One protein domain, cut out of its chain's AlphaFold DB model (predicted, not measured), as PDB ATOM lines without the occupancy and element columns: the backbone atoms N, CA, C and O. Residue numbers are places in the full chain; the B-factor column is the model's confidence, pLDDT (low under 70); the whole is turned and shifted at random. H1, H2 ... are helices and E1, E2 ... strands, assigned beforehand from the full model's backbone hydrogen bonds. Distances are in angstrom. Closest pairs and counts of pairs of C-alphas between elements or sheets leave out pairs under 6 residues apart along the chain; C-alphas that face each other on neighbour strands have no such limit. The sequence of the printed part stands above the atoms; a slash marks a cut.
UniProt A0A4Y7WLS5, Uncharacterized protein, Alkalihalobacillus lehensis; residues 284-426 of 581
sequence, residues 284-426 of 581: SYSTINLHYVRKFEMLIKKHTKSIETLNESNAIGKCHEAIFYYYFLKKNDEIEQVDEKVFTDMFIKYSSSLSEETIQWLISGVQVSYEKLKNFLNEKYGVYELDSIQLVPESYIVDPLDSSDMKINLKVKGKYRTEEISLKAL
ATOM      1  N   SER A 284      14.124  49.320 -33.390       75.25
ATOM      2  CA  SER A 284      13.935  48.668 -34.679       75.25
ATOM      3  C   SER A 284      13.875  47.145 -34.560       75.25
ATOM      4  O   SER A 284      13.107  46.524 -35.296       75.25
ATOM      5  N   TYR A 285      14.607  46.546 -33.610       83.62
ATOM      6  CA  TYR A 285      14.516  45.113 -33.343       83.62
ATOM      7  C   TYR A 285      13.096  44.757 -32.921       83.62
ATOM      8  O   TYR A 285      12.542  43.815 -33.476       83.62
ATOM      9  N   SER A 286      12.445  45.585 -32.096       88.31
ATOM     10  CA  SER A 286      11.012  45.445 -31.796       88.31
ATOM     11  C   SER A 286      10.149  45.434 -33.055       88.31
ATOM     12  O   SER A 286       9.232  44.623 -33.170       88.31
ATOM     13  N   THR A 287      10.451  46.280 -34.043       89.44
ATOM     14  CA  THR A 287       9.697  46.333 -35.308       89.44
ATOM     15  C   THR A 287       9.907  45.071 -36.150       89.44
ATOM     16  O   THR A 287       8.935  44.481 -36.633       89.44
ATOM     17  N   ILE A 288      11.158  44.627 -36.300       90.12
ATOM     18  CA  ILE A 288      11.518  43.398 -37.019       90.12
ATOM     19  C   ILE A 288      10.886  42.185 -36.325       90.12
ATOM     20  O   ILE A 288      10.168  41.405 -36.951       90.12
ATOM     21  N   ASN A 289      11.080  42.053 -35.016       93.69
ATOM     22  CA  ASN A 289      10.554  40.950 -34.222       93.69
ATOM     23  C   ASN A 289       9.025  40.919 -34.277       93.69
ATOM     24  O   ASN A 289       8.454  39.859 -34.529       93.69
ATOM     25  N   LEU A 290       8.350  42.067 -34.174       94.19
ATOM     26  CA  LEU A 290       6.897  42.156 -34.331       94.19
ATOM     27  C   LEU A 290       6.430  41.705 -35.724       94.19
ATOM     28  O   LEU A 290       5.408  41.021 -35.830       94.19
ATOM     29  N   HIS A 291       7.160  42.053 -36.789       94.44
ATOM     30  CA  HIS A 291       6.859  41.579 -38.141       94.44
ATOM     31  C   HIS A 291       6.892  40.044 -38.216       94.44
ATOM     32  O   HIS A 291       5.925  39.427 -38.677       94.44
ATOM     33  N   TYR A 292       7.957  39.414 -37.717       95.19
ATOM     34  CA  TYR A 292       8.098  37.956 -37.760       95.19
ATOM     35  C   TYR A 292       7.161  37.225 -36.790       95.19
ATOM     36  O   TYR A 292       6.625  36.176 -37.147       95.19
ATOM     37  N   VAL A 293       6.879  37.796 -35.616       96.62
ATOM     38  CA  VAL A 293       5.858  37.304 -34.674       96.62
ATOM     39  C   VAL A 293       4.489  37.269 -35.355       96.62
ATOM     40  O   VAL A 293       3.846  36.221 -35.372       96.62
ATOM     41  N   ARG A 294       4.068  38.362 -36.007       96.81
ATOM     42  CA  ARG A 294       2.795  38.415 -36.754       96.81
ATOM     43  C   ARG A 294       2.764  37.418 -37.909       96.81
ATOM     44  O   ARG A 294       1.751  36.750 -38.117       96.81
ATOM     45  N   LYS A 295       3.871  37.283 -38.645       96.62
ATOM     46  CA  LYS A 295       4.001  36.291 -39.721       96.62
ATOM     47  C   LYS A 295       3.807  34.869 -39.183       96.62
ATOM     48  O   LYS A 295       3.075  34.094 -39.790       96.62
ATOM     49  N   PHE A 296       4.404  34.536 -38.039       97.50
ATOM     50  CA  PHE A 296       4.253  33.224 -37.409       97.50
ATOM     51  C   PHE A 296       2.828  32.983 -36.891       97.50
ATOM     52  O   PHE A 296       2.262  31.916 -37.114       97.50
ATOM     53  N   GLU A 297       2.189  33.990 -36.289       97.25
ATOM     54  CA  GLU A 297       0.780  33.907 -35.878       97.25
ATOM     55  C   GLU A 297      -0.158  33.660 -37.071       97.25
ATOM     56  O   GLU A 297      -1.124  32.906 -36.955       97.25
ATOM     57  N   MET A 298       0.129  34.246 -38.238       97.06
ATOM     58  CA  MET A 298      -0.609  33.945 -39.469       97.06
ATOM     59  C   MET A 298      -0.400  32.502 -39.940       97.06
ATOM     60  O   MET A 298      -1.357  31.896 -40.419       97.06
ATOM     61  N   LEU A 299       0.813  31.953 -39.807       96.06
ATOM     62  CA  LEU A 299       1.091  30.550 -40.134       96.06
ATOM     63  C   LEU A 299       0.296  29.605 -39.231       96.06
ATOM     64  O   LEU A 299      -0.315  28.673 -39.736       96.06
ATOM     65  N   ILE A 300       0.234  29.888 -37.925       95.44
ATOM     66  CA  ILE A 300      -0.585  29.116 -36.979       95.44
ATOM     67  C   ILE A 300      -2.069  29.187 -37.364       95.44
ATOM     68  O   ILE A 300      -2.736  28.161 -37.411       95.44
ATOM     69  N   LYS A 301      -2.599  30.381 -37.665       94.00
ATOM     70  CA  LYS A 301      -4.026  30.568 -38.001       94.00
ATOM     71  C   LYS A 301      -4.452  29.877 -39.295       94.00
ATOM     72  O   LYS A 301      -5.609  29.500 -39.421       94.00
ATOM     73  N   LYS A 302      -3.549  29.779 -40.272       92.38
ATOM     74  CA  LYS A 302      -3.799  29.124 -41.566       92.38
ATOM     75  C   LYS A 302      -3.425  27.641 -41.563       92.38
ATOM     76  O   LYS A 302      -3.527  27.003 -42.608       92.38
ATOM     77  N   HIS A 303      -2.926  27.127 -40.441       91.75
ATOM     78  CA  HIS A 303      -2.452  25.757 -40.351       91.75
ATOM     79  C   HIS A 303      -3.606  24.782 -40.551       91.75
ATOM     80  O   HIS A 303      -4.612  24.864 -39.858       91.75
ATOM     81  N   THR A 304      -3.414  23.834 -41.458       84.31
ATOM     82  CA  THR A 304      -4.277  22.671 -41.627       84.31
ATOM     83  C   THR A 304      -3.391  21.441 -41.772       84.31
ATOM     84  O   THR A 304      -2.342  21.480 -42.427       84.31
ATOM     85  N   LYS A 305      -3.786  20.328 -41.142       84.06
ATOM     86  CA  LYS A 305      -3.099  19.051 -41.363       84.06
ATOM     87  C   LYS A 305      -3.350  18.631 -42.810       84.06
ATOM     88  O   LYS A 305      -4.499  18.535 -43.230       84.06
ATOM     89  N   SER A 306      -2.284  18.377 -43.558       76.56
ATOM     90  CA  SER A 306      -2.370  18.010 -44.978       76.56
ATOM     91  C   SER A 306      -1.589  16.748 -45.330       76.56
ATOM     92  O   SER A 306      -1.721  16.251 -46.445       76.56
ATOM     93  N   ILE A 307      -0.803  16.204 -44.392       75.44
ATOM     94  CA  ILE A 307      -0.027  14.982 -44.601       75.44
ATOM     95  C   ILE A 307      -0.260  14.009 -43.441       75.44
ATOM     96  O   ILE A 307      -0.067  14.345 -42.272       75.44
ATOM     97  N   GLU A 308      -0.628  12.773 -43.767       65.38
ATOM     98  CA  GLU A 308      -0.530  11.637 -42.849       65.38
ATOM     99  C   GLU A 308       0.881  11.044 -42.970       65.38
ATOM    100  O   GLU A 308       1.152  10.218 -43.837       65.38
ATOM    101  N   THR A 309       1.833  11.519 -42.160       60.19
ATOM    102  CA  THR A 309       3.179  10.923 -42.115       60.19
ATOM    103  C   THR A 309       3.319   9.916 -40.976       60.19
ATOM    104  O   THR A 309       2.736  10.061 -39.908       60.19
ATOM    105  N   LEU A 310       4.180   8.914 -41.182       56.59
ATOM    106  CA  LEU A 310       4.550   7.912 -40.171       56.59
ATOM    107  C   LEU A 310       5.509   8.448 -39.080       56.59
ATOM    108  O   LEU A 310       5.778   7.738 -38.116       56.59
ATOM    109  N   ASN A 311       6.059   9.668 -39.213       65.31
ATOM    110  CA  ASN A 311       7.083  10.211 -38.300       65.31
ATOM    111  C   ASN A 311       6.639  11.502 -37.586       65.31
ATOM    112  O   ASN A 311       7.336  12.521 -37.603       65.31
ATOM    113  N   GLU A 312       5.482  11.445 -36.924       80.19
ATOM    114  CA  GLU A 312       4.927  12.566 -36.152       80.19
ATOM    115  C   GLU A 312       5.881  13.057 -35.045       80.19
ATOM    116  O   GLU A 312       5.917  14.248 -34.747       80.19
ATOM    117  N   SER A 313       6.717  12.183 -34.468       83.56
ATOM    118  CA  SER A 313       7.622  12.555 -33.367       83.56
ATOM    119  C   SER A 313       8.668  13.598 -33.767       83.56
ATOM    120  O   SER A 313       8.953  14.497 -32.978       83.56
ATOM    121  N   ASN A 314       9.254  13.486 -34.963       86.62
ATOM    122  CA  ASN A 314      10.232  14.469 -35.429       86.62
ATOM    123  C   ASN A 314       9.559  15.815 -35.723       86.62
ATOM    124  O   ASN A 314      10.074  16.866 -35.349       86.62
ATOM    125  N   ALA A 315       8.374  15.774 -36.343       90.50
ATOM    126  CA  ALA A 315       7.585  16.971 -36.609       90.50
ATOM    127  C   ALA A 315       7.184  17.688 -35.308       90.50
ATOM    128  O   ALA A 315       7.321  18.906 -35.226       90.50
ATOM    129  N   ILE A 316       6.785  16.947 -34.265       94.25
ATOM    130  CA  ILE A 316       6.503  17.495 -32.928       94.25
ATOM    131  C   ILE A 316       7.717  18.245 -32.373       94.25
ATOM    132  O   ILE A 316       7.563  19.382 -31.929       94.25
ATOM    133  N   GLY A 317       8.911  17.643 -32.420       93.12
ATOM    134  CA  GLY A 317      10.145  18.281 -31.947       93.12
ATOM    135  C   GLY A 317      10.458  19.579 -32.694       93.12
ATOM    136  O   GLY A 317      10.653  20.619 -32.076       93.12
ATOM    137  N   LYS A 318      10.396  19.564 -34.031       93.69
ATOM    138  CA  LYS A 318      10.711  20.749 -34.848       93.69
ATOM    139  C   LYS A 318       9.669  21.855 -34.767       93.69
ATOM    140  O   LYS A 318      10.018  23.033 -34.715       93.69
ATOM    141  N   CYS A 319       8.388  21.513 -34.689       95.75
ATOM    142  CA  CYS A 319       7.360  22.508 -34.409       95.75
ATOM    143  C   CYS A 319       7.501  23.076 -32.993       95.75
ATOM    144  O   CYS A 319       7.319  24.276 -32.818       95.75
ATOM    145  N   HIS A 320       7.862  22.260 -31.998       97.06
ATOM    146  CA  HIS A 320       8.129  22.728 -30.633       97.06
ATOM    147  C   HIS A 320       9.285  23.729 -30.580       97.06
ATOM    148  O   HIS A 320       9.099  24.811 -30.031       97.06
ATOM    149  N   GLU A 321      10.417  23.417 -31.212       96.56
ATOM    150  CA  GLU A 321      11.570  24.315 -31.359       96.56
ATOM    151  C   GLU A 321      11.164  25.673 -31.960       96.56
ATOM    152  O   GLU A 321      11.429  26.732 -31.383       96.56
ATOM    153  N   ALA A 322      10.444  25.649 -33.088       97.00
ATOM    154  CA  ALA A 322       9.983  26.857 -33.768       97.00
ATOM    155  C   ALA A 322       8.988  27.680 -32.929       97.00
ATOM    156  O   ALA A 322       9.095  28.908 -32.870       97.00
ATOM    157  N   ILE A 323       8.032  27.021 -32.260       98.19
ATOM    158  CA  ILE A 323       7.041  27.673 -31.391       98.19
ATOM    159  C   ILE A 323       7.720  28.262 -30.147       98.19
ATOM    160  O   ILE A 323       7.362  29.364 -29.730       98.19
ATOM    161  N   PHE A 324       8.709  27.572 -29.568       98.31
ATOM    162  CA  PHE A 324       9.480  28.078 -28.432       98.31
ATOM    163  C   PHE A 324      10.230  29.354 -28.803       98.31
ATOM    164  O   PHE A 324      10.103  30.359 -28.104       98.31
ATOM    165  N   TYR A 325      10.940  29.342 -29.933       97.62
ATOM    166  CA  TYR A 325      11.645  30.512 -30.450       97.62
ATOM    167  C   TYR A 325      10.684  31.685 -30.707       97.62
ATOM    168  O   TYR A 325      10.918  32.793 -30.229       97.62
ATOM    169  N   TYR A 326       9.547  31.430 -31.368       97.50
ATOM    170  CA  TYR A 326       8.475  32.417 -31.560       97.50
ATOM    171  C   TYR A 326       7.998  33.031 -30.234       97.50
ATOM    172  O   TYR A 326       7.893  34.254 -30.119       97.50
ATOM    173  N   TYR A 327       7.697  32.203 -29.231       97.75
ATOM    174  CA  TYR A 327       7.179  32.694 -27.957       97.75
ATOM    175  C   TYR A 327       8.241  33.484 -27.190       97.75
ATOM    176  O   TYR A 327       7.930  34.513 -26.592       97.75
ATOM    177  N   PHE A 328       9.500  33.047 -27.264       97.50
ATOM    178  CA  PHE A 328      10.623  33.768 -26.688       97.50
ATOM    179  C   PHE A 328      10.757  35.169 -27.298       97.50
ATOM    180  O   PHE A 328      10.879  36.135 -26.548       97.50
ATOM    181  N   LEU A 329      10.667  35.303 -28.626       95.88
ATOM    182  CA  LEU A 329      10.666  36.611 -29.299       95.88
ATOM    183  C   LEU A 329       9.471  37.469 -28.896       95.88
ATOM    184  O   LEU A 329       9.621  38.650 -28.608       95.88
ATOM    185  N   LYS A 330       8.277  36.875 -28.827       96.06
ATOM    186  CA  LYS A 330       7.053  37.583 -28.430       96.06
ATOM    187  C   LYS A 330       7.147  38.185 -27.023       96.06
ATOM    188  O   LYS A 330       6.470  39.169 -26.739       96.06
ATOM    189  N   LYS A 331       7.940  37.580 -26.138       96.94
ATOM    190  CA  LYS A 331       8.154  38.047 -24.762       96.94
ATOM    191  C   LYS A 331       9.373  38.949 -24.590       96.94
ATOM    192  O   LYS A 331       9.483  39.580 -23.546       96.94
ATOM    193  N   ASN A 332      10.263  38.997 -25.576       95.06
ATOM    194  CA  ASN A 332      11.502  39.766 -25.545       95.06
ATOM    195  C   ASN A 332      11.674  40.452 -26.907       95.06
ATOM    196  O   ASN A 332      12.440  39.994 -27.751       95.06
ATOM    197  N   ASP A 333      10.910  41.510 -27.155       89.75
ATOM    198  CA  ASP A 333      10.790  42.126 -28.478       89.75
ATOM    199  C   ASP A 333      12.037  42.912 -28.907       89.75
ATOM    200  O   ASP A 333      12.249  43.079 -30.101       89.75
ATOM    201  N   GLU A 334      12.910  43.310 -27.985       90.94
ATOM    202  CA  GLU A 334      14.158  44.024 -28.300       90.94
ATOM    203  C   GLU A 334      15.365  43.108 -28.590       90.94
ATOM    204  O   GLU A 334      16.451  43.600 -28.903       90.94
ATOM    205  N   ILE A 335      15.215  41.779 -28.488       92.31
ATOM    206  CA  ILE A 335      16.340  40.845 -28.668       92.31
ATOM    207  C   ILE A 335      16.792  40.755 -30.131       92.31
ATOM    208  O   ILE A 335      15.973  40.686 -31.051       92.31
ATOM    209  N   GLU A 336      18.102  40.678 -30.364       91.31
ATOM    210  CA  GLU A 336      18.632  40.464 -31.709       91.31
ATOM    211  C   GLU A 336      18.461  38.999 -32.152       91.31
ATOM    212  O   GLU A 336      18.826  38.055 -31.446       91.31
ATOM    213  N   GLN A 337      17.935  38.795 -33.359       93.06
ATOM    214  CA  GLN A 337      17.862  37.479 -33.989       93.06
ATOM    215  C   GLN A 337      19.106  37.224 -34.843       93.06
ATOM    216  O   GLN A 337      19.426  38.008 -35.735       93.06
ATOM    217  N   VAL A 338      19.775  36.087 -34.641       92.38
ATOM    218  CA  VAL A 338      20.908  35.686 -35.500       92.38
ATOM    219  C   VAL A 338      20.443  35.352 -36.925       92.38
ATOM    220  O   VAL A 338      21.147  35.655 -37.894       92.38
ATOM    221  N   ASP A 339      19.267  34.733 -37.054       90.06
ATOM    222  CA  ASP A 339      18.577  34.473 -38.320       90.06
ATOM    223  C   ASP A 339      17.059  34.579 -38.111       90.06
ATOM    224  O   ASP A 339      16.454  33.782 -37.394       90.06
ATOM    225  N   GLU A 340      16.447  35.581 -38.735       89.44
ATOM    226  CA  GLU A 340      15.041  35.928 -38.527       89.44
ATOM    227  C   GLU A 340      14.054  34.960 -39.203       89.44
ATOM    228  O   GLU A 340      12.873  34.931 -38.862       89.44
ATOM    229  N   LYS A 341      14.497  34.170 -40.189       90.44
ATOM    230  CA  LYS A 341      13.594  33.326 -40.998       90.44
ATOM    231  C   LYS A 341      13.530  31.889 -40.508       90.44
ATOM    232  O   LYS A 341      12.523  31.210 -40.728       90.44
ATOM    233  N   VAL A 342      14.572  31.448 -39.810       89.75
ATOM    234  CA  VAL A 342      14.825  30.036 -39.517       89.75
ATOM    235  C   VAL A 342      13.657  29.335 -38.814       89.75
ATOM    236  O   VAL A 342      13.297  28.218 -39.179       89.75
ATOM    237  N   PHE A 343      13.007  29.999 -37.854       93.75
ATOM    238  CA  PHE A 343      11.897  29.411 -37.104       93.75
ATOM    239  C   PHE A 343      10.603  29.362 -37.931       93.75
ATOM    240  O   PHE A 343       9.857  28.388 -37.843       93.75
ATOM    241  N   THR A 344      10.355  30.362 -38.790       94.88
ATOM    242  CA  THR A 344       9.216  30.325 -39.725       94.88
ATOM    243  C   THR A 344       9.380  29.217 -40.761       94.88
ATOM    244  O   THR A 344       8.434  28.468 -41.000       94.88
ATOM    245  N   ASP A 345      10.581  29.067 -41.322       92.50
ATOM    246  CA  ASP A 345      10.875  28.053 -42.338       92.50
ATOM    247  C   ASP A 345      10.813  26.642 -41.736       92.50
ATOM    248  O   ASP A 345      10.258  25.725 -42.344       92.50
ATOM    249  N   MET A 346      11.308  26.475 -40.503       92.56
ATOM    250  CA  MET A 346      11.176  25.229 -39.751       92.56
ATOM    251  C   MET A 346       9.703  24.876 -39.513       92.56
ATOM    252  O   MET A 346       9.297  23.755 -39.810       92.56
ATOM    253  N   PHE A 347       8.877  25.813 -39.042       94.94
ATOM    254  CA  PHE A 347       7.457  25.533 -38.823       94.94
ATOM    255  C   PHE A 347       6.752  25.111 -40.117       94.94
ATOM    256  O   PHE A 347       6.114  24.064 -40.129       94.94
ATOM    257  N   ILE A 348       6.942  25.850 -41.217       93.19
ATOM    258  CA  ILE A 348       6.353  25.529 -42.532       93.19
ATOM    259  C   ILE A 348       6.736  24.116 -42.989       93.19
ATOM    260  O   ILE A 348       5.899  23.383 -43.512       93.19
ATOM    261  N   LYS A 349       8.000  23.729 -42.793       90.69
ATOM    262  CA  LYS A 349       8.517  22.435 -43.245       90.69
ATOM    263  C   LYS A 349       7.892  21.246 -42.508       90.69
ATOM    264  O   LYS A 349       7.724  20.195 -43.120       90.69
ATOM    265  N   TYR A 350       7.588  21.385 -41.215       91.75
ATOM    266  CA  TYR A 350       7.187  20.251 -40.372       91.75
ATOM    267  C   TYR A 350       5.715  20.278 -39.921       91.75
ATOM    268  O   TYR A 350       5.173  19.217 -39.606       91.75
ATOM    269  N   SER A 351       5.039  21.435 -39.912       92.69
ATOM    270  CA  SER A 351       3.706  21.566 -39.302       92.69
ATOM    271  C   SER A 351       2.626  20.754 -40.006       92.69
ATOM    272  O   SER A 351       1.746  20.230 -39.334       92.69
ATOM    273  N   SER A 352       2.713  20.578 -41.327       91.19
ATOM    274  CA  SER A 352       1.721  19.869 -42.160       91.19
ATOM    275  C   SER A 352       1.434  18.423 -41.733       91.19
ATOM    276  O   SER A 352       0.385  17.880 -42.082       91.19
ATOM    277  N   SER A 353       2.340  17.815 -40.959       90.38
ATOM    278  CA  SER A 353       2.193  16.470 -40.389       90.38
ATOM    279  C   SER A 353       1.411  16.429 -39.069       90.38
ATOM    280  O   SER A 353       1.083  15.346 -38.592       90.38
ATOM    281  N   LEU A 354       1.120  17.577 -38.449       92.00
ATOM    282  CA  LEU A 354       0.526  17.665 -37.112       92.00
ATOM    283  C   LEU A 354      -0.913  18.187 -37.158       92.00
ATOM    284  O   LEU A 354      -1.251  19.070 -37.946       92.00
ATOM    285  N   SER A 355      -1.764  17.665 -36.269       91.62
ATOM    286  CA  SER A 355      -3.118  18.195 -36.076       91.62
ATOM    287  C   SER A 355      -3.089  19.590 -35.448       91.62
ATOM    288  O   SER A 355      -2.172  19.926 -34.696       91.62
ATOM    289  N   GLU A 356      -4.128  20.387 -35.704       92.50
ATOM    290  CA  GLU A 356      -4.320  21.692 -35.056       92.50
ATOM    291  C   GLU A 356      -4.310  21.578 -33.527       92.50
ATOM    292  O   GLU A 356      -3.645  22.360 -32.853       92.50
ATOM    293  N   GLU A 357      -4.962  20.549 -32.979       93.56
ATOM    294  CA  GLU A 357      -4.959  20.248 -31.543       93.56
ATOM    295  C   GLU A 357      -3.534  20.060 -30.997       93.56
ATOM    296  O   GLU A 357      -3.173  20.635 -29.968       93.56
ATOM    297  N   THR A 358      -2.681  19.324 -31.720       94.06
ATOM    298  CA  THR A 358      -1.281  19.125 -31.319       94.06
ATOM    299  C   THR A 358      -0.515  20.444 -31.316       94.06
ATOM    300  O   THR A 358       0.230  20.712 -30.374       94.06
ATOM    301  N   ILE A 359      -0.723  21.296 -32.326       95.81
ATOM    302  CA  ILE A 359      -0.120  22.634 -32.368       95.81
ATOM    303  C   ILE A 359      -0.579  23.479 -31.170       95.81
ATOM    304  O   ILE A 359       0.256  24.117 -30.531       95.81
ATOM    305  N   GLN A 360      -1.862  23.442 -30.799       95.62
ATOM    306  CA  GLN A 360      -2.373  24.181 -29.636       95.62
ATOM    307  C   GLN A 360      -1.803  23.677 -28.303       95.62
ATOM    308  O   GLN A 360      -1.446  24.485 -27.437       95.62
ATOM    309  N   TRP A 361      -1.647  22.361 -28.137       96.50
ATOM    310  CA  TRP A 361      -0.962  21.807 -26.967       96.50
ATOM    311  C   TRP A 361       0.503  22.232 -26.902       96.50
ATOM    312  O   TRP A 361       0.985  22.602 -25.831       96.50
ATOM    313  N   LEU A 362       1.212  22.223 -28.036       97.50
ATOM    314  CA  LEU A 362       2.593  22.698 -28.100       97.50
ATOM    315  C   LEU A 362       2.695  24.176 -27.724       97.50
ATOM    316  O   LEU A 362       3.534  24.521 -26.897       97.50
ATOM    317  N   ILE A 363       1.819  25.029 -28.264       96.94
ATOM    318  CA  ILE A 363       1.761  26.454 -27.912       96.94
ATOM    319  C   ILE A 363       1.570  26.618 -26.407       96.94
ATOM    320  O   ILE A 363       2.372  27.305 -25.782       96.94
ATOM    321  N   SER A 364       0.560  25.966 -25.828       95.69
ATOM    322  CA  SER A 364       0.247  26.067 -24.396       95.69
ATOM    323  C   SER A 364       1.423  25.609 -23.527       95.69
ATOM    324  O   SER A 364       1.885  26.347 -22.656       95.69
ATOM    325  N   GLY A 365       1.991  24.439 -23.839       96.88
ATOM    326  CA  GLY A 365       3.141  23.892 -23.125       96.88
ATOM    327  C   GLY A 365       4.392  24.771 -23.226       96.88
ATOM    328  O   GLY A 365       5.132  24.901 -22.248       96.88
ATOM    329  N   VAL A 366       4.630  25.412 -24.374       97.75
ATOM    330  CA  VAL A 366       5.736  26.363 -24.553       97.75
ATOM    331  C   VAL A 366       5.597  27.571 -23.629       97.75
ATOM    332  O   VAL A 366       6.607  27.994 -23.073       97.75
ATOM    333  N   GLN A 367       4.386  28.090 -23.394       96.56
ATOM    334  CA  GLN A 367       4.196  29.232 -22.484       96.56
ATOM    335  C   GLN A 367       4.697  28.904 -21.075       96.56
ATOM    336  O   GLN A 367       5.484  29.650 -20.499       96.56
ATOM    337  N   VAL A 368       4.313  27.735 -20.554       96.25
ATOM    338  CA  VAL A 368       4.763  27.254 -19.238       96.25
ATOM    339  C   VAL A 368       6.273  27.006 -19.225       96.25
ATOM    340  O   VAL A 368       6.958  27.307 -18.247       96.25
ATOM    341  N   SER A 369       6.807  26.475 -20.324       97.19
ATOM    342  CA  SER A 369       8.235  26.171 -20.459       97.19
ATOM    343  C   SER A 369       9.100  27.427 -20.501       97.19
ATOM    344  O   SER A 369      10.175  27.444 -19.904       97.19
ATOM    345  N   TYR A 370       8.620  28.488 -21.152       97.69
ATOM    346  CA  TYR A 370       9.271  29.793 -21.163       97.69
ATOM    347  C   TYR A 370       9.360  30.383 -19.752       97.69
ATOM    348  O   TYR A 370      10.443  30.789 -19.343       97.69
ATOM    349  N   GLU A 371       8.267  30.373 -18.981       97.31
ATOM    350  CA  GLU A 371       8.287  30.908 -17.610       97.31
ATOM    351  C   GLU A 371       9.252  30.124 -16.708       97.31
ATOM    352  O   GLU A 371      10.004  30.711 -15.928       97.31
ATOM    353  N   LYS A 372       9.315  28.793 -16.857       96.44
ATOM    354  CA  LYS A 372      10.301  27.969 -16.138       96.44
ATOM    355  C   LYS A 372      11.740  28.290 -16.547       96.44
ATOM    356  O   LYS A 372      12.594  28.391 -15.669       96.44
ATOM    357  N   LEU A 373      12.011  28.479 -17.841       97.12
ATOM    358  CA  LEU A 373      13.338  28.875 -18.322       97.12
ATOM    359  C   LEU A 373      13.726  30.262 -17.803       97.12
ATOM    360  O   LEU A 373      14.847  30.448 -17.345       97.12
ATOM    361  N   LYS A 374      12.801  31.222 -17.830       96.62
ATOM    362  CA  LYS A 374      13.023  32.571 -17.307       96.62
ATOM    363  C   LYS A 374      13.392  32.543 -15.824       96.62
ATOM    364  O   LYS A 374      14.379  33.160 -15.436       96.62
ATOM    365  N   ASN A 375      12.648  31.794 -15.010       96.25
ATOM    366  CA  ASN A 375      12.959  31.639 -13.588       96.25
ATOM    367  C   ASN A 375      14.332  30.997 -13.376       96.25
ATOM    368  O   ASN A 375      15.128  31.522 -12.607       96.25
ATOM    369  N   PHE A 376      14.646  29.937 -14.125       95.88
ATOM    370  CA  PHE A 376      15.962  29.303 -14.080       95.88
ATOM    371  C   PHE A 376      17.100  30.283 -14.416       95.88
ATOM    372  O   PHE A 376      18.104  30.331 -13.711       95.88
ATOM    373  N   LEU A 377      16.950  31.100 -15.464       95.81
ATOM    374  CA  LEU A 377      17.956  32.100 -15.838       95.81
ATOM    375  C   LEU A 377      18.117  33.182 -14.760       95.81
ATOM    376  O   LEU A 377      19.248  33.561 -14.451       95.81
ATOM    377  N   ASN A 378      17.014  33.639 -14.159       95.62
ATOM    378  CA  ASN A 378      17.034  34.590 -13.043       95.62
ATOM    379  C   ASN A 378      17.744  34.009 -11.814       95.62
ATOM    380  O   ASN A 378      18.571  34.687 -11.211       95.62
ATOM    381  N   GLU A 379      17.468  32.755 -11.459       95.31
ATOM    382  CA  GLU A 379      18.129  32.064 -10.346       95.31
ATOM    383  C   GLU A 379      19.629  31.877 -10.612       95.31
ATOM    384  O   GLU A 379      20.457  32.131  -9.739       95.31
ATOM    385  N   LYS A 380      19.995  31.478 -11.836       93.88
ATOM    386  CA  LYS A 380      21.381  31.178 -12.218       93.88
ATOM    387  C   LYS A 380      22.258  32.423 -12.334       93.88
ATOM    388  O   LYS A 380      23.416  32.400 -11.916       93.88
ATOM    389  N   TYR A 381      21.748  33.489 -12.945       95.06
ATOM    390  CA  TYR A 381      22.549  34.667 -13.294       95.06
ATOM    391  C   TYR A 381      22.235  35.903 -12.447       95.06
ATOM    392  O   TYR A 381      23.046  36.833 -12.410       95.06
ATOM    393  N   GLY A 382      21.097  35.927 -11.751       93.88
ATOM    394  CA  GLY A 382      20.601  37.103 -11.045       93.88
ATOM    395  C   GLY A 382      20.210  38.199 -12.032       93.88
ATOM    396  O   GLY A 382      19.112  38.195 -12.578       93.88
ATOM    397  N   VAL A 383      21.130  39.133 -12.279       93.62
ATOM    398  CA  VAL A 383      20.935  40.252 -13.211       93.62
ATOM    399  C   VAL A 383      21.691  39.981 -14.507       93.62
ATOM    400  O   VAL A 383      22.914  39.799 -14.499       93.62
ATOM    401  N   TYR A 384      20.969  40.001 -15.626       95.56
ATOM    402  CA  TYR A 384      21.521  39.798 -16.961       95.56
ATOM    403  C   TYR A 384      20.780  40.621 -18.024       95.56
ATOM    404  O   TYR A 384      19.626  41.001 -17.838       95.56
ATOM    405  N   GLU A 385      21.444  40.873 -19.152       93.81
ATOM    406  CA  GLU A 385      20.846  41.433 -20.375       93.81
ATOM    407  C   GLU A 385      20.748  40.321 -21.427       93.81
ATOM    408  O   GLU A 385      21.707  39.569 -21.626       93.81
ATOM    409  N   LEU A 386      19.600  40.212 -22.099       94.56
ATOM    410  CA  LEU A 386      19.462  39.390 -23.300       94.56
ATOM    411  C   LEU A 386      20.122  40.121 -24.473       94.56
ATOM    412  O   LEU A 386      19.728  41.236 -24.795       94.56
ATOM    413  N   ASP A 387      21.109  39.500 -25.112       92.62
ATOM    414  CA  ASP A 387      21.810  40.099 -26.250       92.62
ATOM    415  C   ASP A 387      21.235  39.581 -27.572       92.62
ATOM    416  O   ASP A 387      20.702  40.351 -28.369       92.62
ATOM    417  N   SER A 388      21.279  38.265 -27.784       94.12
ATOM    418  CA  SER A 388      20.803  37.655 -29.026       94.12
ATOM    419  C   SER A 388      20.280  36.236 -28.831       94.12
ATOM    420  O   SER A 388      20.654  35.538 -27.886       94.12
ATOM    421  N   ILE A 389      19.425  35.791 -29.750       96.06
ATOM    422  CA  ILE A 389      18.890  34.429 -29.796       96.06
ATOM    423  C   ILE A 389      19.152  33.783 -31.154       96.06
ATOM    424  O   ILE A 389      19.168  34.430 -32.204       96.06
ATOM    425  N   GLN A 390      19.375  32.475 -31.126       94.00
ATOM    426  CA  GLN A 390      19.602  31.666 -32.308       94.00
ATOM    427  C   GLN A 390      18.912  30.316 -32.161       94.00
ATOM    428  O   GLN A 390      19.131  29.615 -31.178       94.00
ATOM    429  N   LEU A 391      18.164  29.908 -33.182       92.12
ATOM    430  CA  LEU A 391      17.810  28.507 -33.371       92.12
ATOM    431  C   LEU A 391      18.974  27.790 -34.068       92.12
ATOM    432  O   LEU A 391      19.615  28.376 -34.945       92.12
ATOM    433  N   VAL A 392      19.266  26.548 -33.690       86.25
ATOM    434  CA  VAL A 392      20.347  25.736 -34.263       86.25
ATOM    435  C   VAL A 392      19.754  24.748 -35.276       86.25
ATOM    436  O   VAL A 392      19.244  23.698 -34.897       86.25
ATOM    437  N   PRO A 393      19.789  25.049 -36.587       71.62
ATOM    438  CA  PRO A 393      19.370  24.096 -37.607       71.62
ATOM    439  C   PRO A 393      20.107  22.763 -37.562       71.62
ATOM    440  O   PRO A 393      21.315  22.706 -37.349       71.62
ATOM    441  N   GLU A 394      19.392  21.689 -37.897       64.94
ATOM    442  CA  GLU A 394      19.955  20.334 -38.010       64.94
ATOM    443  C   GLU A 394      21.146  20.274 -38.973       64.94
ATOM    444  O   GLU A 394      22.122  19.561 -38.733       64.94
ATOM    445  N   SER A 395      21.100  21.061 -40.053       53.81
ATOM    446  CA  SER A 395      22.192  21.171 -41.025       53.81
ATOM    447  C   SER A 395      23.491  21.697 -40.406       53.81
ATOM    448  O   SER A 395      24.558  21.517 -40.989       53.81
ATOM    449  N   TYR A 396      23.432  22.321 -39.230       57.28
ATOM    450  CA  TYR A 396      24.550  23.019 -38.602       57.28
ATOM    451  C   TYR A 396      25.229  22.230 -37.482       57.28
ATOM    452  O   TYR A 396      26.294  22.649 -37.025       57.28
ATOM    453  N   ILE A 397      24.686  21.078 -37.077       60.31
ATOM    454  CA  ILE A 397      25.275  20.249 -36.020       60.31
ATOM    455  C   ILE A 397      26.520  19.541 -36.576       60.31
ATOM    456  O   ILE A 397      26.457  18.564 -37.333       60.31
ATOM    457  N   VAL A 398      27.700  20.081 -36.257       56.84
ATOM    458  CA  VAL A 398      29.000  19.538 -36.706       56.84
ATOM    459  C   VAL A 398      29.661  18.674 -35.635       56.84
ATOM    460  O   VAL A 398      30.483  17.807 -35.968       56.84
ATOM    461  N   ASP A 399      29.311  18.917 -34.374       64.19
ATOM    462  CA  ASP A 399      29.673  18.096 -33.231       64.19
ATOM    463  C   ASP A 399      28.490  17.180 -32.870       64.19
ATOM    464  O   ASP A 399      27.446  17.685 -32.475       64.19
ATOM    465  N   PRO A 400      28.612  15.849 -33.006       60.91
ATOM    466  CA  PRO A 400      27.563  14.919 -32.587       60.91
ATOM    467  C   PRO A 400      27.313  14.916 -31.067       60.91
ATOM    468  O   PRO A 400      26.402  14.224 -30.606       60.91
ATOM    469  N   LEU A 401      28.145  15.607 -30.281       67.75
ATOM    470  CA  LEU A 401      27.946  15.807 -28.850       67.75
ATOM    471  C   LEU A 401      27.171  17.089 -28.515       67.75
ATOM    472  O   LEU A 401      26.603  17.140 -27.428       67.75
ATOM    473  N   ASP A 402      27.109  18.066 -29.427       74.19
ATOM    474  CA  ASP A 402      26.294  19.274 -29.262       74.19
ATOM    475  C   ASP A 402      24.820  18.914 -29.493       74.19
ATOM    476  O   ASP A 402      24.422  18.505 -30.587       74.19
ATOM    477  N   SER A 403      24.028  19.014 -28.428       77.88
ATOM    478  CA  SER A 403      22.587  18.753 -28.427       77.88
ATOM    479  C   SER A 403      21.763  20.032 -28.306       77.88
ATOM    480  O   SER A 403      20.602  19.965 -27.906       77.88
ATOM    481  N   SER A 404      22.367  21.196 -28.548       86.62
ATOM    482  CA  SER A 404      21.658  22.467 -28.477       86.62
ATOM    483  C   SER A 404      20.738  22.640 -29.683       86.62
ATOM    484  O   SER A 404      21.159  22.561 -30.834       86.62
ATOM    485  N   ASP A 405      19.469  22.903 -29.397       91.00
ATOM    486  CA  ASP A 405      18.445  23.246 -30.381       91.00
ATOM    487  C   ASP A 405      18.302  24.775 -30.486       91.00
ATOM    488  O   ASP A 405      17.941  25.320 -31.528       91.00
ATOM    489  N   MET A 406      18.639  25.491 -29.409       93.69
ATOM    490  CA  MET A 406      18.605  26.947 -29.323       93.69
ATOM    491  C   MET A 406      19.798  27.466 -28.510       93.69
ATOM    492  O   MET A 406      20.265  26.809 -27.584       93.69
ATOM    493  N   LYS A 407      20.293  28.663 -28.829       94.31
ATOM    494  CA  LYS A 407      21.318  29.373 -28.054       94.31
ATOM    495  C   LYS A 407      20.807  30.758 -27.680       94.31
ATOM    496  O   LYS A 407      20.296  31.477 -28.540       94.31
ATOM    497  N   ILE A 408      20.969  31.129 -26.413       96.12
ATOM    498  CA  ILE A 408      20.688  32.478 -25.910       96.12
ATOM    499  C   ILE A 408      22.011  33.101 -25.482       96.12
ATOM    500  O   ILE A 408      22.682  32.585 -24.588       96.12
ATOM    501  N   ASN A 409      22.391  34.213 -26.103       95.62
ATOM    502  CA  ASN A 409      23.535  34.997 -25.664       95.62
ATOM    503  C   ASN A 409      23.074  36.052 -24.662       95.62
ATOM    504  O   ASN A 409      22.102  36.775 -24.885       95.62
ATOM    505  N   LEU A 410      23.794  36.117 -23.552       95.69
ATOM    506  CA  LEU A 410      23.501  36.931 -22.387       95.69
ATOM    507  C   LEU A 410      24.715  37.785 -22.048       95.69
ATOM    508  O   LEU A 410      25.856  37.350 -22.239       95.69
ATOM    509  N   LYS A 411      24.483  38.944 -21.435       94.06
ATOM    510  CA  LYS A 411      25.520  39.660 -20.689       94.06
ATOM    511  C   LYS A 411      25.263  39.552 -19.203       94.06
ATOM    512  O   LYS A 411      24.231  39.992 -18.709       94.06
ATOM    513  N   VAL A 412      26.240  39.010 -18.488       94.88
ATOM    514  CA  VAL A 412      26.212  38.846 -17.035       94.88
ATOM    515  C   VAL A 412      27.421  39.578 -16.476       94.88
ATOM    516  O   VAL A 412      28.558  39.216 -16.778       94.88
ATOM    517  N   LYS A 413      27.185  40.638 -15.691       91.12
ATOM    518  CA  LYS A 413      28.251  41.499 -15.137       91.12
ATOM    519  C   LYS A 413      29.238  41.988 -16.214       91.12
ATOM    520  O   LYS A 413      30.450  41.903 -16.047       91.12
ATOM    521  N   GLY A 414      28.706  42.431 -17.355       88.56
ATOM    522  CA  GLY A 414      29.495  42.936 -18.483       88.56
ATOM    523  C   GLY A 414      30.224  41.871 -19.311       88.56
ATOM    524  O   GLY A 414      30.883  42.234 -20.275       88.56
ATOM    525  N   LYS A 415      30.099  40.576 -18.987       92.38
ATOM    526  CA  LYS A 415      30.704  39.473 -19.750       92.38
ATOM    527  C   LYS A 415      29.667  38.715 -20.560       92.38
ATOM    528  O   LYS A 415      28.566  38.456 -20.076       92.38
ATOM    529  N   TYR A 416      30.044  38.303 -21.762       93.88
ATOM    530  CA  TYR A 416      29.215  37.463 -22.612       93.88
ATOM    531  C   TYR A 416      29.170  36.020 -22.102       93.88
ATOM    532  O   TYR A 416      30.202  35.400 -21.825       93.88
ATOM    533  N   ARG A 417      27.963  35.463 -22.034       94.31
ATOM    534  CA  ARG A 417      27.678  34.053 -21.751       94.31
ATOM    535  C   ARG A 417      26.722  33.522 -22.808       94.31
ATOM    536  O   ARG A 417      25.854  34.249 -23.271       94.31
ATOM    537  N   THR A 418      26.881  32.260 -23.177       93.75
ATOM    538  CA  THR A 418      25.957  31.578 -24.086       93.75
ATOM    539  C   THR A 418      25.297  30.461 -23.304       93.75
ATOM    540  O   THR A 418      25.990  29.569 -22.824       93.75
ATOM    541  N   GLU A 419      23.980  30.530 -23.156       94.25
ATOM    542  CA  GLU A 419      23.193  29.412 -22.659       94.25
ATOM    543  C   GLU A 419      22.787  28.550 -23.853       94.25
ATOM    544  O   GLU A 419      22.020  28.975 -24.721       94.25
ATOM    545  N   GLU A 420      23.341  27.345 -23.909       91.88
ATOM    546  CA  GLU A 420      22.974  26.331 -24.890       91.88
ATOM    547  C   GLU A 420      21.765  25.561 -24.375       91.88
ATOM    548  O   GLU A 420      21.790  25.040 -23.261       91.88
ATOM    549  N   ILE A 421      20.703  25.492 -25.172       93.38
ATOM    550  CA  ILE A 421      19.413  24.952 -24.754       93.38
ATOM    551  C   ILE A 421      19.028  23.779 -25.644       93.38
ATOM    552  O   ILE A 421      18.925  23.933 -26.859       93.38
ATOM    553  N   SER A 422      18.762  22.626 -25.033       91.31
ATOM    554  CA  SER A 422      18.080  21.507 -25.687       91.31
ATOM    555  C   SER A 422      16.587  21.568 -25.373       91.31
ATOM    556  O   SER A 422      16.194  21.635 -24.207       91.31
ATOM    557  N   LEU A 423      15.752  21.545 -26.407       93.00
ATOM    558  CA  LEU A 423      14.301  21.645 -26.319       93.00
ATOM    559  C   LEU A 423      13.684  20.261 -26.545       93.00
ATOM    560  O   LEU A 423      13.889  19.626 -27.575       93.00
ATOM    561  N   LYS A 424      12.910  19.766 -25.572       91.44
ATOM    562  CA  LYS A 424      12.281  18.440 -25.653       91.44
ATOM    563  C   LYS A 424      10.783  18.511 -25.456       91.44
ATOM    564  O   LYS A 424      10.312  18.774 -24.354       91.44
ATOM    565  N   ALA A 425      10.033  18.171 -26.497       93.62
ATOM    566  CA  ALA A 425       8.593  17.974 -26.418       93.62
ATOM    567  C   ALA A 425       8.255  16.515 -26.098       93.62
ATOM    568  O   ALA A 425       8.578  15.600 -26.854       93.62
ATOM    569  N   LEU A 426       7.557  16.297 -24.987       91.94
ATOM    570  CA  LEU A 426       7.085  14.991 -24.550       91.94
ATOM    571  C   LEU A 426       5.580  15.023 -24.342       91.94
ATOM    572  O   LEU A 426       5.027  15.975 -23.798       91.94
TER     573      LEU A 426
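What this domain is: This is residues 284 to 426 of the 581 residues of an uncharacterized protein of Alkalihalobacillus lehensis (UniProt A0A4Y7WLS5). A strongly twisted meander of three strands, E1 E2 E3, stands beside a group of four helices in which H2 runs through the middle, between H3 and the long H4. H1 packs on H2 and H3, away from the sheet, and the long edge strand E3 reaches past H2, with its last residues near both H2 and H4. The printed part has 143 residues, with four named helices and then three named strands along the chain, H1 H2 H3 H4 E1 E2 E3; the sheet's order is E1 - E2 - E3, all antiparallel, and the class is mixed, helices and strands. The whole is compact, with a radius of gyration of the C-alphas of 15.3 A and spans of 50 by 36 by 26 A.

How they stand to each other: E1, residues 384 to 391, and E2, residues 406 to 412, form an antiparallel hairpin, with N 387 and O 409 2.9 A apart, within hydrogen-bond range. E2 and E3, residues 415 to 426, form another, with N 410 and O 417 at 2.8 A. These strands make a meander, each the antiparallel neighbour of the one before; E1 bends by 58 degrees at residue 387. Residues 336 to 337 pair with residues 388 to 389 of E1, parallel. H2, residues 312 to 331, stands at the sheet's level, and its closest C-alphas to E3 are those of Gly 317 and Ala 425, 5.8 A. H2 is the hub. It touches H4, residues 356 to 381, through its residues 319 to 328 alone, closest at the C-alphas of Phe 324 and Val 366, 5.7 A, at a steep tilt of 55 degrees, the same way. H4 too stands at the sheet's level. H2 and H3, residues 342 to 351, form a helical hairpin at 37 degrees, only just steep; the C-alphas of Ala 322 and Phe 343 come closest, 4.6 A. H3 only grazes the sheet, with residues 342 to 346. H1, residues 284 to 301, touches H3 at a shallow tilt of 4 degrees, closest at the C-alphas of Phe 296 and Thr 344, 6.2 A. H1 H2 H3 are an up-and-down bundle, each helix running against the one before. H1 is apart from E1, E2 and E3. In H1, H2, H3 and H4 every O i to N i+4 pair is within hydrogen-bond range.

Where its parts are: E3 spans 34.4 A and ends at C-alpha 426 (7.085, 14.991, -24.550); E1 spans 20.3 A and E2 18.7 A. H4 spans 36.9 A from C-alpha 356 (-4.320, 21.692, -35.056), H2 28.1 A, H1 25.7 A from C-alpha 284 (13.935, 48.668, -34.679), and H3 14.0 A.

The domain as a whole: The C-alphas farthest apart, of Glu 308 and Lys 413, are 49.9 A apart. The printed part has no cut. The link E1 to E2, residues 392 to 405, is long. The mean pLDDT of the printed part is 90.1; residues 308 to 311 and 394 to 401 are under 70.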